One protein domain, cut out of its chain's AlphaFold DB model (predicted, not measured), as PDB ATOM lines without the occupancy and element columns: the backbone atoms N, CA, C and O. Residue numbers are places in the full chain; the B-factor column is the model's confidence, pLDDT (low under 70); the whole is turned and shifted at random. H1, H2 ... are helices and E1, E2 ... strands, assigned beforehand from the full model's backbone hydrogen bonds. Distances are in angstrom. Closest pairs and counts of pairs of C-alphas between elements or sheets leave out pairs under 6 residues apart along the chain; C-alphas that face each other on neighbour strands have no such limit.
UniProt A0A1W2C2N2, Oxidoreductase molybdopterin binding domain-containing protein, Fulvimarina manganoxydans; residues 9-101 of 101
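What this domain is: This is residues 9 to 101 of the 101 residues of the protein "Oxidoreductase molybdopterin binding domain-containing protein" of Fulvimarina manganoxydans (UniProt A0A1W2C2N2). With little regular structure, this is an open, elongated frame: hairpin E3-E4 with H2 at one end, hairpin E1-E2 with H1 toward the other, joined by two long stretches, residues 30 to 56 and 78 to 93. Residues 93 to 101, including H3, stick out. The printed part has 93 residues, 32 in named elements, in order E1 E2 H1 E3 E4 H2 H3; the class is mixed, both sheets antiparallel. It is only just loose, close to extended: radius of gyration of the C-alphas 18.2 A, spans 50 by 29 by 27 A.

How they stand to each other: Look first at hairpin E3, residues 57 to 60, and E4, residues 66 to 69: N 59 and O 67 are 2.8 A apart, within hydrogen-bond range. In hairpin E1, residues 12 to 14, and E2, residues 21 to 24, find N 13 and O 23 at 2.9 A. H2, residues 71 to 77, and H3, residues 94 to 99, are apart; in both, every O i to N i+4 pair is within hydrogen-bond range. H1, residues 26 to 29, is too short for one.

Where its parts are: Find C-alpha 12 at (93.327, -20.620, 11.945), where E1 begins; E2 spans 10.6 A, H2 10.1 A. H3 ends at C-alpha 99, (111.794, -9.126, 10.284).

The domain as a whole: The farthest C-alphas, Ala 76 and Arg 101, are 53.1 A apart. The printed part has no cut; links H1 to E3 and H2 to H3 are long. Residues 9 to 13, 15, 17 and 101 have pLDDT under 70.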
ATOM      1  N   THR A   9      94.222 -25.502  15.116       50.28
ATOM      2  CA  THR A   9      92.803 -25.797  15.291       50.28
ATOM      3  C   THR A   9      92.089 -25.405  14.004       50.28
ATOM      4  O   THR A   9      91.696 -24.261  13.802       50.28
ATOM      5  N   ASN A  10      91.956 -26.375  13.095       55.25
ATOM      6  CA  ASN A  10      91.150 -26.294  11.874       55.25
ATOM      7  C   ASN A  10      91.267 -24.949  11.125       55.25
ATOM      8  O   ASN A  10      90.277 -24.230  10.976       55.25
ATOM      9  N   HIS A  11      92.458 -24.659  10.582       59.62
ATOM     10  CA  HIS A  11      92.714 -23.606   9.575       59.62
ATOM     11  C   HIS A  11      92.920 -22.166  10.068       59.62
ATOM     12  O   HIS A  11      92.921 -21.247   9.243       59.62
ATOM     13  N   THR A  12      93.136 -21.959  11.364       62.69
ATOM     14  CA  THR A  12      93.327 -20.620  11.945       62.69
ATOM     15  C   THR A  12      94.596 -20.617  12.808       62.69
ATOM     16  O   THR A  12      94.896 -21.608  13.471       62.69
ATOM     17  N   PHE A  13      95.377 -19.533  12.779       68.56
ATOM     18  CA  PHE A  13      96.658 -19.432  13.493       68.56
ATOM     19  C   PHE A  13      96.501 -18.812  14.881       68.56
ATOM     20  O   PHE A  13      96.271 -17.610  14.973       68.56
ATOM     21  N   LEU A  14      96.662 -19.588  15.958       74.94
ATOM     22  CA  LEU A  14      96.630 -19.053  17.325       74.94
ATOM     23  C   LEU A  14      97.942 -18.336  17.671       74.94
ATOM     24  O   LEU A  14      99.011 -18.939  17.618       74.94
ATOM     25  N   GLN A  15      97.856 -17.059  18.047       68.94
ATOM     26  CA  GLN A  15      99.019 -16.240  18.399       68.94
ATOM     27  C   GLN A  15      99.326 -16.198  19.910       68.94
ATOM     28  O   GLN A  15     100.468 -15.928  20.276       68.94
ATOM     29  N   ASN A  16      98.345 -16.422  20.794       71.31
ATOM     30  CA  ASN A  16      98.528 -16.404  22.254       71.31
ATOM     31  C   ASN A  16      97.551 -17.380  22.942       71.31
ATOM     32  O   ASN A  16      96.377 -17.406  22.582       71.31
ATOM     33  N   ASP A  17      98.026 -18.136  23.933       66.56
ATOM     34  CA  ASP A  17      97.231 -19.113  24.694       66.56
ATOM     35  C   ASP A  17      96.382 -18.454  25.802       66.56
ATOM     36  O   ASP A  17      95.291 -18.936  26.096       66.56
ATOM     37  N   ASP A  18      96.819 -17.318  26.362       74.19
ATOM     38  CA  ASP A  18      96.104 -16.618  27.450       74.19
ATOM     39  C   ASP A  18      94.965 -15.718  26.939       74.19
ATOM     40  O   ASP A  18      94.158 -15.194  27.703       74.19
ATOM     41  N   SER A  19      94.921 -15.464  25.629       82.56
ATOM     42  CA  SER A  19      93.875 -14.659  24.999       82.56
ATOM     43  C   SER A  19      93.698 -15.067  23.545       82.56
ATOM     44  O   SER A  19      94.656 -15.084  22.771       82.56
ATOM     45  N   LEU A  20      92.455 -15.354  23.155       88.31
ATOM     46  CA  LEU A  20      92.147 -15.874  21.828       88.31
ATOM     47  C   LEU A  20      92.455 -14.831  20.743       88.31
ATOM     48  O   LEU A  20      91.718 -13.864  20.546       88.31
ATOM     49  N   ASN A  21      93.571 -15.025  20.047       91.06
ATOM     50  CA  ASN A  21      94.016 -14.177  18.949       91.06
ATOM     51  C   ASN A  21      94.359 -15.051  17.763       91.06
ATOM     52  O   ASN A  21      95.323 -15.809  17.825       91.06
ATOM     53  N   VAL A  22      93.532 -14.981  16.726       91.56
ATOM     54  CA  VAL A  22      93.569 -15.947  15.638       91.56
ATOM     55  C   VAL A  22      93.280 -15.263  14.313       91.56
ATOM     56  O   VAL A  22      92.351 -14.465  14.221       91.56
ATOM     57  N   GLU A  23      94.054 -15.580  13.282       92.06
ATOM     58  CA  GLU A  23      93.815 -15.120  11.910       92.06
ATOM     59  C   GLU A  23      93.719 -16.306  10.944       92.06
ATOM     60  O   GLU A  23      94.353 -17.344  11.153       92.06
ATOM     61  N   THR A  24      92.898 -16.175   9.901       92.44
ATOM     62  CA  THR A  24      92.788 -17.208   8.862       92.44
ATOM     63  C   THR A  24      94.002 -17.180   7.933       92.44
ATOM     64  O   THR A  24      94.738 -16.195   7.852       92.44
ATOM     65  N   ARG A  25      94.200 -18.260   7.179       90.31
ATOM     66  CA  ARG A  25      95.236 -18.329   6.143       90.31
ATOM     67  C   ARG A  25      94.975 -17.332   5.014       90.31
ATOM     68  O   ARG A  25      93.837 -17.140   4.591       90.31
ATOM     69  N   SER A  26      96.044 -16.773   4.448       89.25
ATOM     70  CA  SER A  26      95.984 -15.773   3.371       89.25
ATOM     71  C   SER A  26      95.226 -16.229   2.121       89.25
ATOM     72  O   SER A  26      94.664 -15.397   1.404       89.25
ATOM     73  N   GLU A  27      95.207 -17.532   1.820       92.62
ATOM     74  CA  GLU A  27      94.412 -18.075   0.713       92.62
ATOM     75  C   GLU A  27      92.910 -17.998   1.015       92.62
ATOM     76  O   GLU A  27      92.135 -17.568   0.166       92.62
ATOM     77  N   ARG A  28      92.507 -18.337   2.246       92.31
ATOM     78  CA  ARG A  28      91.107 -18.311   2.698       92.31
ATOM     79  C   ARG A  28      90.591 -16.893   2.910       92.31
ATOM     80  O   ARG A  28      89.450 -16.607   2.568       92.31
ATOM     81  N   LEU A  29      91.443 -15.989   3.398       93.19
ATOM     82  CA  LEU A  29      91.102 -14.572   3.559       93.19
ATOM     83  C   LEU A  29      90.642 -13.934   2.238       93.19
ATOM     84  O   LEU A  29      89.784 -13.056   2.245       93.19
ATOM     85  N   ARG A  30      91.215 -14.376   1.112       94.25
ATOM     86  CA  ARG A  30      90.953 -13.837  -0.231       94.25
ATOM     87  C   ARG A  30      89.965 -14.672  -1.053       94.25
ATOM     88  O   ARG A  30      89.685 -14.301  -2.187       94.25
ATOM     89  N   ASP A  31      89.440 -15.765  -0.495       95.75
ATOM     90  CA  ASP A  31      88.514 -16.688  -1.173       95.75
ATOM     91  C   ASP A  31      87.162 -16.027  -1.501       95.75
ATOM     92  O   ASP A  31      86.500 -16.376  -2.477       95.75
ATOM     93  N   SER A  32      86.740 -15.037  -0.710       95.94
ATOM     94  CA  SER A  32      85.477 -14.324  -0.909       95.94
ATOM     95  C   SER A  32      85.567 -12.853  -0.511       95.94
ATOM     96  O   SER A  32      86.327 -12.480   0.376       95.94
ATOM     97  N   PHE A  33      84.747 -12.002  -1.145       96.75
ATOM     98  CA  PHE A  33      84.686 -10.569  -0.814       96.75
ATOM     99  C   PHE A  33      84.218 -10.322   0.627       96.75
ATOM    100  O   PHE A  33      84.774  -9.488   1.334       96.75
ATOM    101  N   LEU A  34      83.199 -11.068   1.071       97.06
ATOM    102  CA  LEU A  34      82.810 -11.132   2.477       97.06
ATOM    103  C   LEU A  34      83.490 -12.348   3.096       97.06
ATOM    104  O   LEU A  34      83.194 -13.479   2.703       97.06
ATOM    105  N   THR A  35      84.396 -12.128   4.043       96.31
ATOM    106  CA  THR A  35      85.043 -13.213   4.786       96.31
ATOM    107  C   THR A  35      83.976 -14.050   5.496       96.31
ATOM    108  O   THR A  35      83.105 -13.507   6.180       96.31
ATOM    109  N   LYS A  36      84.016 -15.376   5.319       95.06
ATOM    110  CA  LYS A  36      83.100 -16.304   6.003       95.06
ATOM    111  C   LYS A  36      83.264 -16.147   7.517       95.06
ATOM    112  O   LYS A  36      84.373 -15.931   7.992       95.06
ATOM    113  N   GLN A  37      82.189 -16.315   8.288       93.62
ATOM    114  CA  GLN A  37      82.234 -16.162   9.752       93.62
ATOM    115  C   GLN A  37      83.296 -17.062  10.410       93.62
ATOM    116  O   GLN A  37      83.958 -16.637  11.349       93.62
ATOM    117  N   SER A  38      83.485 -18.281   9.895       92.31
ATOM    118  CA  SER A  38      84.511 -19.230  10.354       92.31
ATOM    119  C   SER A  38      85.949 -18.802  10.050       92.31
ATOM    120  O   SER A  38      86.873 -19.393  10.584       92.31
ATOM    121  N   ASP A  39      86.129 -17.828   9.158       94.38
ATOM    122  CA  ASP A  39      87.419 -17.306   8.698       94.38
ATOM    123  C   ASP A  39      87.695 -15.883   9.203       94.38
ATOM    124  O   ASP A  39      88.735 -15.300   8.894       94.38
ATOM    125  N   PHE A  40      86.762 -15.296   9.956       94.81
ATOM    126  CA  PHE A  40      86.917 -13.950  10.486       94.81
ATOM    127  C   PHE A  40      87.949 -13.960  11.616       94.81
ATOM    128  O   PHE A  40      87.873 -14.788  12.524       94.81
ATOM    129  N   TYR A  41      88.915 -13.041  11.572       94.75
ATOM    130  CA  TYR A  41      89.952 -12.991  12.599       94.75
ATOM    131  C   TYR A  41      89.346 -12.690  13.978       94.75
ATOM    132  O   TYR A  41      88.411 -11.899  14.118       94.75
ATOM    133  N   ILE A  42      89.914 -13.292  15.016       93.50
ATOM    134  CA  ILE A  42      89.536 -13.055  16.406       93.50
ATOM    135  C   ILE A  42      90.673 -12.285  17.060       93.50
ATOM    136  O   ILE A  42      91.831 -12.692  16.977       93.50
ATOM    137  N   ARG A  43      90.354 -11.168  17.721       93.75
ATOM    138  CA  ARG A  43      91.307 -10.440  18.563       93.75
ATOM    139  C   ARG A  43      90.692 -10.172  19.929       93.75
ATOM    140  O   ARG A  43      90.002  -9.171  20.115       93.75
ATOM    141  N   CYS A  44      91.021 -11.013  20.900       92.00
ATOM    142  CA  CYS A  44      90.636 -10.842  22.296       92.00
ATOM    143  C   CYS A  44      91.842 -10.428  23.152       92.00
ATOM    144  O   CYS A  44      92.977 -10.828  22.898       92.00
ATOM    145  N   HIS A  45      91.597  -9.602  24.171       90.62
ATOM    146  CA  HIS A  45      92.608  -9.233  25.175       90.62
ATOM    147  C   HIS A  45      92.463 -10.028  26.483       90.62
ATOM    148  O   HIS A  45      93.347  -9.958  27.327       90.62
ATOM    149  N   GLY A  46      91.362 -10.758  26.648       87.56
ATOM    150  CA  GLY A  46      91.061 -11.598  27.803       87.56
ATOM    151  C   GLY A  46      89.944 -12.576  27.450       87.56
ATOM    152  O   GLY A  46      89.669 -12.788  26.263       87.56
ATOM    153  N   ASP A  47      89.298 -13.131  28.470       88.44
ATOM    154  CA  ASP A  47      88.265 -14.151  28.306       88.44
ATOM    155  C   ASP A  47      87.022 -13.638  27.569       88.44
ATOM    156  O   ASP A  47      86.624 -12.474  27.678       88.44
ATOM    157  N   VAL A  48      86.379 -14.543  26.829       88.69
ATOM    158  CA  VAL A  48      85.081 -14.279  26.205       88.69
ATOM    159  C   VAL A  48      83.994 -14.433  27.273       88.69
ATOM    160  O   VAL A  48      83.842 -15.527  27.822       88.69
ATOM    161  N   PRO A  49      83.223 -13.379  27.589       91.12
ATOM    162  CA  PRO A  49      82.204 -13.467  28.624       91.12
ATOM    163  C   PRO A  49      81.010 -14.313  28.161       91.12
ATOM    164  O   PRO A  49      80.555 -14.197  27.023       91.12
ATOM    165  N   SER A  50      80.460 -15.112  29.078       93.69
ATOM    166  CA  SER A  50      79.138 -15.726  28.921       93.69
ATOM    167  C   SER A  50      78.090 -14.765  29.476       93.69
ATOM    168  O   SER A  50      78.089 -14.472  30.673       93.69
ATOM    169  N   LEU A  51      77.241 -14.226  28.603       92.69
ATOM    170  CA  LEU A  51      76.221 -13.240  28.958       92.69
ATOM    171  C   LEU A  51      74.824 -13.835  28.743       92.69
ATOM    172  O   LEU A  51      74.630 -14.547  27.755       92.69
ATOM    173  N   PRO A  52      73.848 -13.552  29.625       93.81
ATOM    174  CA  PRO A  52      72.465 -13.949  29.396       93.81
ATOM    175  C   PRO A  52      71.823 -13.100  28.286       93.81
ATOM    176  O   PRO A  52      72.273 -11.990  27.993       93.81
ATOM    177  N   ASP A  53      70.737 -13.599  27.693       90.19
ATOM    178  CA  ASP A  53      70.024 -12.916  26.600       90.19
ATOM    179  C   ASP A  53      69.460 -11.538  27.003       90.19
ATOM    180  O   ASP A  53      69.276 -10.658  26.157       90.19
ATOM    181  N   ASP A  54      69.201 -11.337  28.297       92.00
ATOM    182  CA  ASP A  54      68.676 -10.106  28.889       92.00
ATOM    183  C   ASP A  54      69.771  -9.171  29.438       92.00
ATOM    184  O   ASP A  54      69.468  -8.209  30.148       92.00
ATOM    185  N   HIS A  55      71.042  -9.413  29.090       95.69
ATOM    186  CA  HIS A  55      72.160  -8.607  29.570       95.69
ATOM    187  C   HIS A  55      71.956  -7.097  29.291       95.69
ATOM    188  O   HIS A  55      71.730  -6.702  28.138       95.69
ATOM    189  N   PRO A  56      72.054  -6.229  30.319       96.50
ATOM    190  CA  PRO A  56      71.781  -4.805  30.176       96.50
ATOM    191  C   PRO A  56      72.949  -4.050  29.533       96.50
ATOM    192  O   PRO A  56      74.103  -4.190  29.928       96.50
ATOM    193  N   ILE A  57      72.634  -3.151  28.605       96.81
ATOM    194  CA  ILE A  57      73.582  -2.230  27.973       96.81
ATOM    195  C   ILE A  57      73.353  -0.834  28.555       96.81
ATOM    196  O   ILE A  57      72.307  -0.222  28.328       96.81
ATOM    197  N   LYS A  58      74.339  -0.318  29.296       97.00
ATOM    198  CA  LYS A  58      74.328   1.052  29.829       97.00
ATOM    199  C   LYS A  58      74.896   2.028  28.796       97.00
ATOM    200  O   LYS A  58      76.021   1.867  28.334       97.00
ATOM    201  N   ILE A  59      74.136   3.070  28.477       96.19
ATOM    202  CA  ILE A  59      74.515   4.146  27.556       96.19
ATOM    203  C   ILE A  59      74.557   5.454  28.344       96.19
ATOM    204  O   ILE A  59      73.562   5.843  28.955       96.19
ATOM    205  N   VAL A  60      75.699   6.143  28.309       96.62
ATOM    206  CA  VAL A  60      75.883   7.464  28.929       96.62
ATOM    207  C   VAL A  60      76.092   8.490  27.822       96.62
ATOM    208  O   VAL A  60      77.049   8.406  27.055       96.62
ATOM    209  N   GLY A  61      75.167   9.438  27.702       94.38
ATOM    210  CA  GLY A  61      75.261  10.521  26.727       94.38
ATOM    211  C   GLY A  61      76.194  11.638  27.195       94.38
ATOM    212  O   GLY A  61      76.417  11.816  28.388       94.38
ATOM    213  N   GLY A  62      76.665  12.474  26.265       92.94
ATOM    214  CA  GLY A  62      77.580  13.588  26.575       92.94
ATOM    215  C   GLY A  62      77.031  14.653  27.541       92.94
ATOM    216  O   GLY A  62      77.796  15.450  28.063       92.94
ATOM    217  N   SER A  63      75.720  14.655  27.811       93.62
ATOM    218  CA  SER A  63      75.080  15.509  28.829       93.62
ATOM    219  C   SER A  63      75.050  14.888  30.234       93.62
ATOM    220  O   SER A  63      74.458  15.466  31.139       93.62
ATOM    221  N   GLY A  64      75.614  13.689  30.415       91.88
ATOM    222  CA  GLY A  64      75.531  12.915  31.659       91.88
ATOM    223  C   GLY A  64      74.221  12.142  31.835       91.88
ATOM    224  O   GLY A  64      74.070  11.411  32.807       91.88
ATOM    225  N   LYS A  65      73.266  12.263  30.902       94.94
ATOM    226  CA  LYS A  65      72.053  11.433  30.903       94.94
ATOM    227  C   LYS A  65      72.410   9.974  30.642       94.94
ATOM    228  O   LYS A  65      73.078   9.668  29.654       94.94
ATOM    229  N   GLU A  66      71.904   9.092  31.492       96.75
ATOM    230  CA  GLU A  66      72.114   7.651  31.392       96.75
ATOM    231  C   GLU A  66      70.828   6.938  30.968       96.75
ATOM    232  O   GLU A  66      69.713   7.364  31.280       96.75
ATOM    233  N   THR A  67      70.962   5.843  30.232       95.62
ATOM    234  CA  THR A  67      69.854   4.944  29.902       95.62
ATOM    235  C   THR A  67      70.379   3.522  29.819       95.62
ATOM    236  O   THR A  67      71.473   3.291  29.310       95.62
ATOM    237  N   THR A  68      69.583   2.570  30.292       97.38
ATOM    238  CA  THR A  68      69.872   1.140  30.186       97.38
ATOM    239  C   THR A  68      68.874   0.499  29.229       97.38
ATOM    240  O   THR A  68      67.680   0.787  29.309       97.38
ATOM    241  N   VAL A  69      69.357  -0.337  28.312       96.06
ATOM    242  CA  VAL A  69      68.541  -1.049  27.313       96.06
ATOM    243  C   VAL A  69      68.994  -2.499  27.185       96.06
ATOM    244  O   VAL A  69      70.170  -2.793  27.365       96.06
ATOM    245  N   SER A  70      68.085  -3.403  26.835       95.88
ATOM    246  CA  SER A  70      68.430  -4.761  26.400       95.88
ATOM    247  C   SER A  70      68.705  -4.815  24.888       95.88
ATOM    248  O   SER A  70      68.367  -3.896  24.133       95.88
ATOM    249  N   VAL A  71      69.260  -5.929  24.403       95.00
ATOM    250  CA  VAL A  71      69.369  -6.189  22.954       95.00
ATOM    251  C   VAL A  71      67.984  -6.257  22.293       95.00
ATOM    252  O   VAL A  71      67.825  -5.810  21.153       95.00
ATOM    253  N   ALA A  72      66.973  -6.779  22.999       95.19
ATOM    254  CA  ALA A  72      65.596  -6.823  22.513       95.19
ATOM    255  C   ALA A  72      65.023  -5.410  22.310       95.19
ATOM    256  O   ALA A  72      64.462  -5.126  21.250       95.19
ATOM    257  N   ASP A  73      65.259  -4.499  23.260       95.19
ATOM    258  CA  ASP A  73      64.845  -3.095  23.143       95.19
ATOM    259  C   ASP A  73      65.496  -2.413  21.939       95.19
ATOM    260  O   ASP A  73      64.826  -1.703  21.190       95.19
ATOM    261  N   LEU A  74      66.796  -2.640  21.719       95.12
ATOM    262  CA  LEU A  74      67.513  -2.071  20.575       95.12
ATOM    263  C   LEU A  74      66.908  -2.534  19.241       95.12
ATOM    264  O   LEU A  74      66.687  -1.715  18.347       95.12
ATOM    265  N   LYS A  75      66.600  -3.830  19.118       95.06
ATOM    266  CA  LYS A  75      65.992  -4.411  17.908       95.06
ATOM    267  C   LYS A  75      64.563  -3.914  17.669       95.06
ATOM    268  O   LYS A  75      64.183  -3.737  16.517       95.06
ATOM    269  N   ALA A  76      63.784  -3.685  18.727       96.06
ATOM    270  CA  ALA A  76      62.403  -3.213  18.619       96.06
ATOM    271  C   ALA A  76      62.299  -1.701  18.345       96.06
ATOM    272  O   ALA A  76      61.412  -1.264  17.614       96.06
ATOM    273  N   ARG A  77      63.189  -0.888  18.931       96.81
ATOM    274  CA  ARG A  77      63.094   0.585  18.896       96.81
ATOM    275  C   ARG A  77      63.740   1.220  17.668       96.81
ATOM    276  O   ARG A  77      63.345   2.322  17.290       96.81
ATOM    277  N   PHE A  78      64.728   0.570  17.054       96.88
ATOM    278  CA  PHE A  78      65.514   1.158  15.968       96.88
ATOM    279  C   PHE A  78      65.418   0.342  14.680       96.88
ATOM    280  O   PHE A  78      65.443  -0.884  14.684       96.88
ATOM    281  N   LYS A  79      65.372   1.037  13.539       97.62
ATOM    282  CA  LYS A  79      65.402   0.387  12.226       97.62
ATOM    283  C   LYS A  79      66.776  -0.234  11.971       97.62
ATOM    284  O   LYS A  79      67.774   0.485  11.917       97.62
ATOM    285  N   THR A  80      66.811  -1.538  11.708       97.31
ATOM    286  CA  THR A  80      68.034  -2.249  11.315       97.31
ATOM    287  C   THR A  80      68.610  -1.696  10.010       97.31
ATOM    288  O   THR A  80      67.888  -1.440   9.041       97.31
ATOM    289  N   ARG A  81      69.934  -1.521   9.982       97.62
ATOM    290  CA  ARG A  81      70.717  -1.167   8.794       97.62
ATOM    291  C   ARG A  81      71.824  -2.198   8.613       97.62
ATOM    292  O   ARG A  81      72.454  -2.584   9.591       97.62
ATOM    293  N   THR A  82      72.060  -2.600   7.370       97.62
ATOM    294  CA  THR A  82      73.118  -3.548   7.007       97.62
ATOM    295  C   THR A  82      74.208  -2.796   6.258       97.62
ATOM    296  O   THR A  82      73.915  -2.122   5.272       97.62
ATOM    297  N   ILE A  83      75.445  -2.884   6.745       97.88
ATOM    298  CA  ILE A  83      76.617  -2.195   6.193       97.88
ATOM    299  C   ILE A  83      77.726  -3.235   6.029       97.88
ATOM    300  O   ILE A  83      78.034  -3.953   6.977       97.88
ATOM    301  N   ALA A  84      78.326  -3.309   4.841       97.94
ATOM    302  CA  ALA A  84      79.564  -4.055   4.643       97.94
ATOM    303  C   ALA A  84      80.737  -3.193   5.130       97.94
ATOM    304  O   ALA A  84      80.934  -2.085   4.632       97.94
ATOM    305  N   ALA A  85      81.485  -3.685   6.112       97.62
ATOM    306  CA  ALA A  85      82.636  -2.996   6.683       97.62
ATOM    307  C   ALA A  85      83.774  -3.988   6.925       97.62
ATOM    308  O   ALA A  85      83.539  -5.113   7.366       97.62
ATOM    309  N   THR A  86      85.004  -3.549   6.669       97.06
ATOM    310  CA  THR A  86      86.215  -4.316   6.975       97.06
ATOM    311  C   THR A  86      86.742  -3.889   8.336       97.06
ATOM    312  O   THR A  86      86.984  -2.706   8.565       97.06
ATOM    313  N   LEU A  87      86.948  -4.852   9.234       96.69
ATOM    314  CA  LEU A  87      87.677  -4.630  10.479       96.69
ATOM    315  C   LEU A  87      89.147  -4.980  10.249       96.69
ATOM    316  O   LEU A  87      89.454  -6.037   9.707       96.69
ATOM    317  N   GLN A  88      90.052  -4.089  10.646       96.19
ATOM    318  CA  GLN A  88      91.491  -4.309  10.537       96.19
ATOM    319  C   GLN A  88      92.149  -4.043  11.888       96.19
ATOM    320  O   GLN A  88      91.970  -2.984  12.490       96.19
ATOM    321  N   CYS A  89      92.930  -5.009  12.370       95.06
ATOM    322  CA  CYS A  89      93.727  -4.827  13.573       95.06
ATOM    323  C   CYS A  89      94.871  -3.838  13.303       95.06
ATOM    324  O   CYS A  89      95.594  -3.980  12.318       95.06
ATOM    325  N   ALA A  90      95.113  -2.897  14.218       93.94
ATOM    326  CA  ALA A  90      96.262  -1.990  14.136       93.94
ATOM    327  C   ALA A  90      97.621  -2.724  14.137       93.94
ATOM    328  O   ALA A  90      98.629  -2.169  13.718       93.94
ATOM    329  N   GLY A  91      97.659  -3.968  14.628       91.69
ATOM    330  CA  GLY A  91      98.839  -4.836  14.605       91.69
ATOM    331  C   GLY A  91      98.969  -5.722  13.365       91.69
ATOM    332  O   GLY A  91      99.814  -6.614  13.379       91.69
ATOM    333  N   ASN A  92      98.136  -5.535  12.338       92.25
ATOM    334  CA  ASN A  92      98.237  -6.294  11.095       92.25
ATOM    335  C   ASN A  92      99.645  -6.149  10.483       92.25
ATOM    336  O   ASN A  92     100.206  -5.056  10.507       92.25
ATOM    337  N   GLN A  93     100.214  -7.241   9.963       87.25
ATOM    338  CA  GLN A  93     101.579  -7.290   9.397       87.25
ATOM    339  C   GLN A  93     102.721  -6.929  10.372       87.25
ATOM    340  O   GLN A  93     103.846  -6.648   9.958       87.25
ATOM    341  N   ARG A  94     102.497  -6.983  11.695       90.75
ATOM    342  CA  ARG A  94     103.558  -6.717  12.691       90.75
ATOM    343  C   ARG A  94     104.789  -7.617  12.519       90.75
ATOM    344  O   ARG A  94     105.897  -7.159  12.788       90.75
ATOM    345  N   GLN A  95     104.608  -8.869  12.095       86.12
ATOM    346  CA  GLN A  95     105.719  -9.808  11.889       86.12
ATOM    347  C   GLN A  95     106.676  -9.332  10.784       86.12
ATOM    348  O   GLN A  95     107.888  -9.411  10.956       86.12
ATOM    349  N   GLU A  96     106.151  -8.751   9.700       87.38
ATOM    350  CA  GLU A  96     106.962  -8.203   8.603       87.38
ATOM    351  C   GLU A  96     107.839  -7.043   9.094       87.38
ATOM    352  O   GLU A  96     109.038  -7.008   8.833       87.38
ATOM    353  N   MET A  97     107.270  -6.147   9.908       86.06
ATOM    354  CA  MET A  97     108.009  -5.039  10.528       86.06
ATOM    355  C   MET A  97     109.131  -5.520  11.462       86.06
ATOM    356  O   MET A  97     110.174  -4.873  11.574       86.06
ATOM    357  N   GLN A  98     108.920  -6.633  12.167       88.56
ATOM    358  CA  GLN A  98     109.930  -7.210  13.056       88.56
ATOM    359  C   GLN A  98     111.073  -7.875  12.284       88.56
ATOM    360  O   GLN A  98     112.205  -7.816  12.746       88.56
ATOM    361  N   ALA A  99     110.794  -8.459  11.117       83.94
ATOM    362  CA  ALA A  99     111.794  -9.126  10.284       83.94
ATOM    363  C   ALA A  99     112.764  -8.158   9.577       83.94
ATOM    364  O   ALA A  99     113.817  -8.579   9.110       83.94
ATOM    365  N   THR A 100     112.420  -6.870   9.491       76.00
ATOM    366  CA  THR A 100     113.255  -5.822   8.871       76.00
ATOM    367  C   THR A 100     114.154  -5.059   9.853       76.00
ATOM    368  O   THR A 100     114.757  -4.058   9.468       76.00
ATOM    369  N   ARG A 101     114.207  -5.476  11.123       53.75
ATOM    370  CA  ARG A 101     115.109  -4.924  12.148       53.75
ATOM    371  C   ARG A 101     116.350  -5.787  12.300       53.75
ATOM    372  O   ARG A 101     117.426  -5.186  12.494       53.75
TER     373      ARG A 101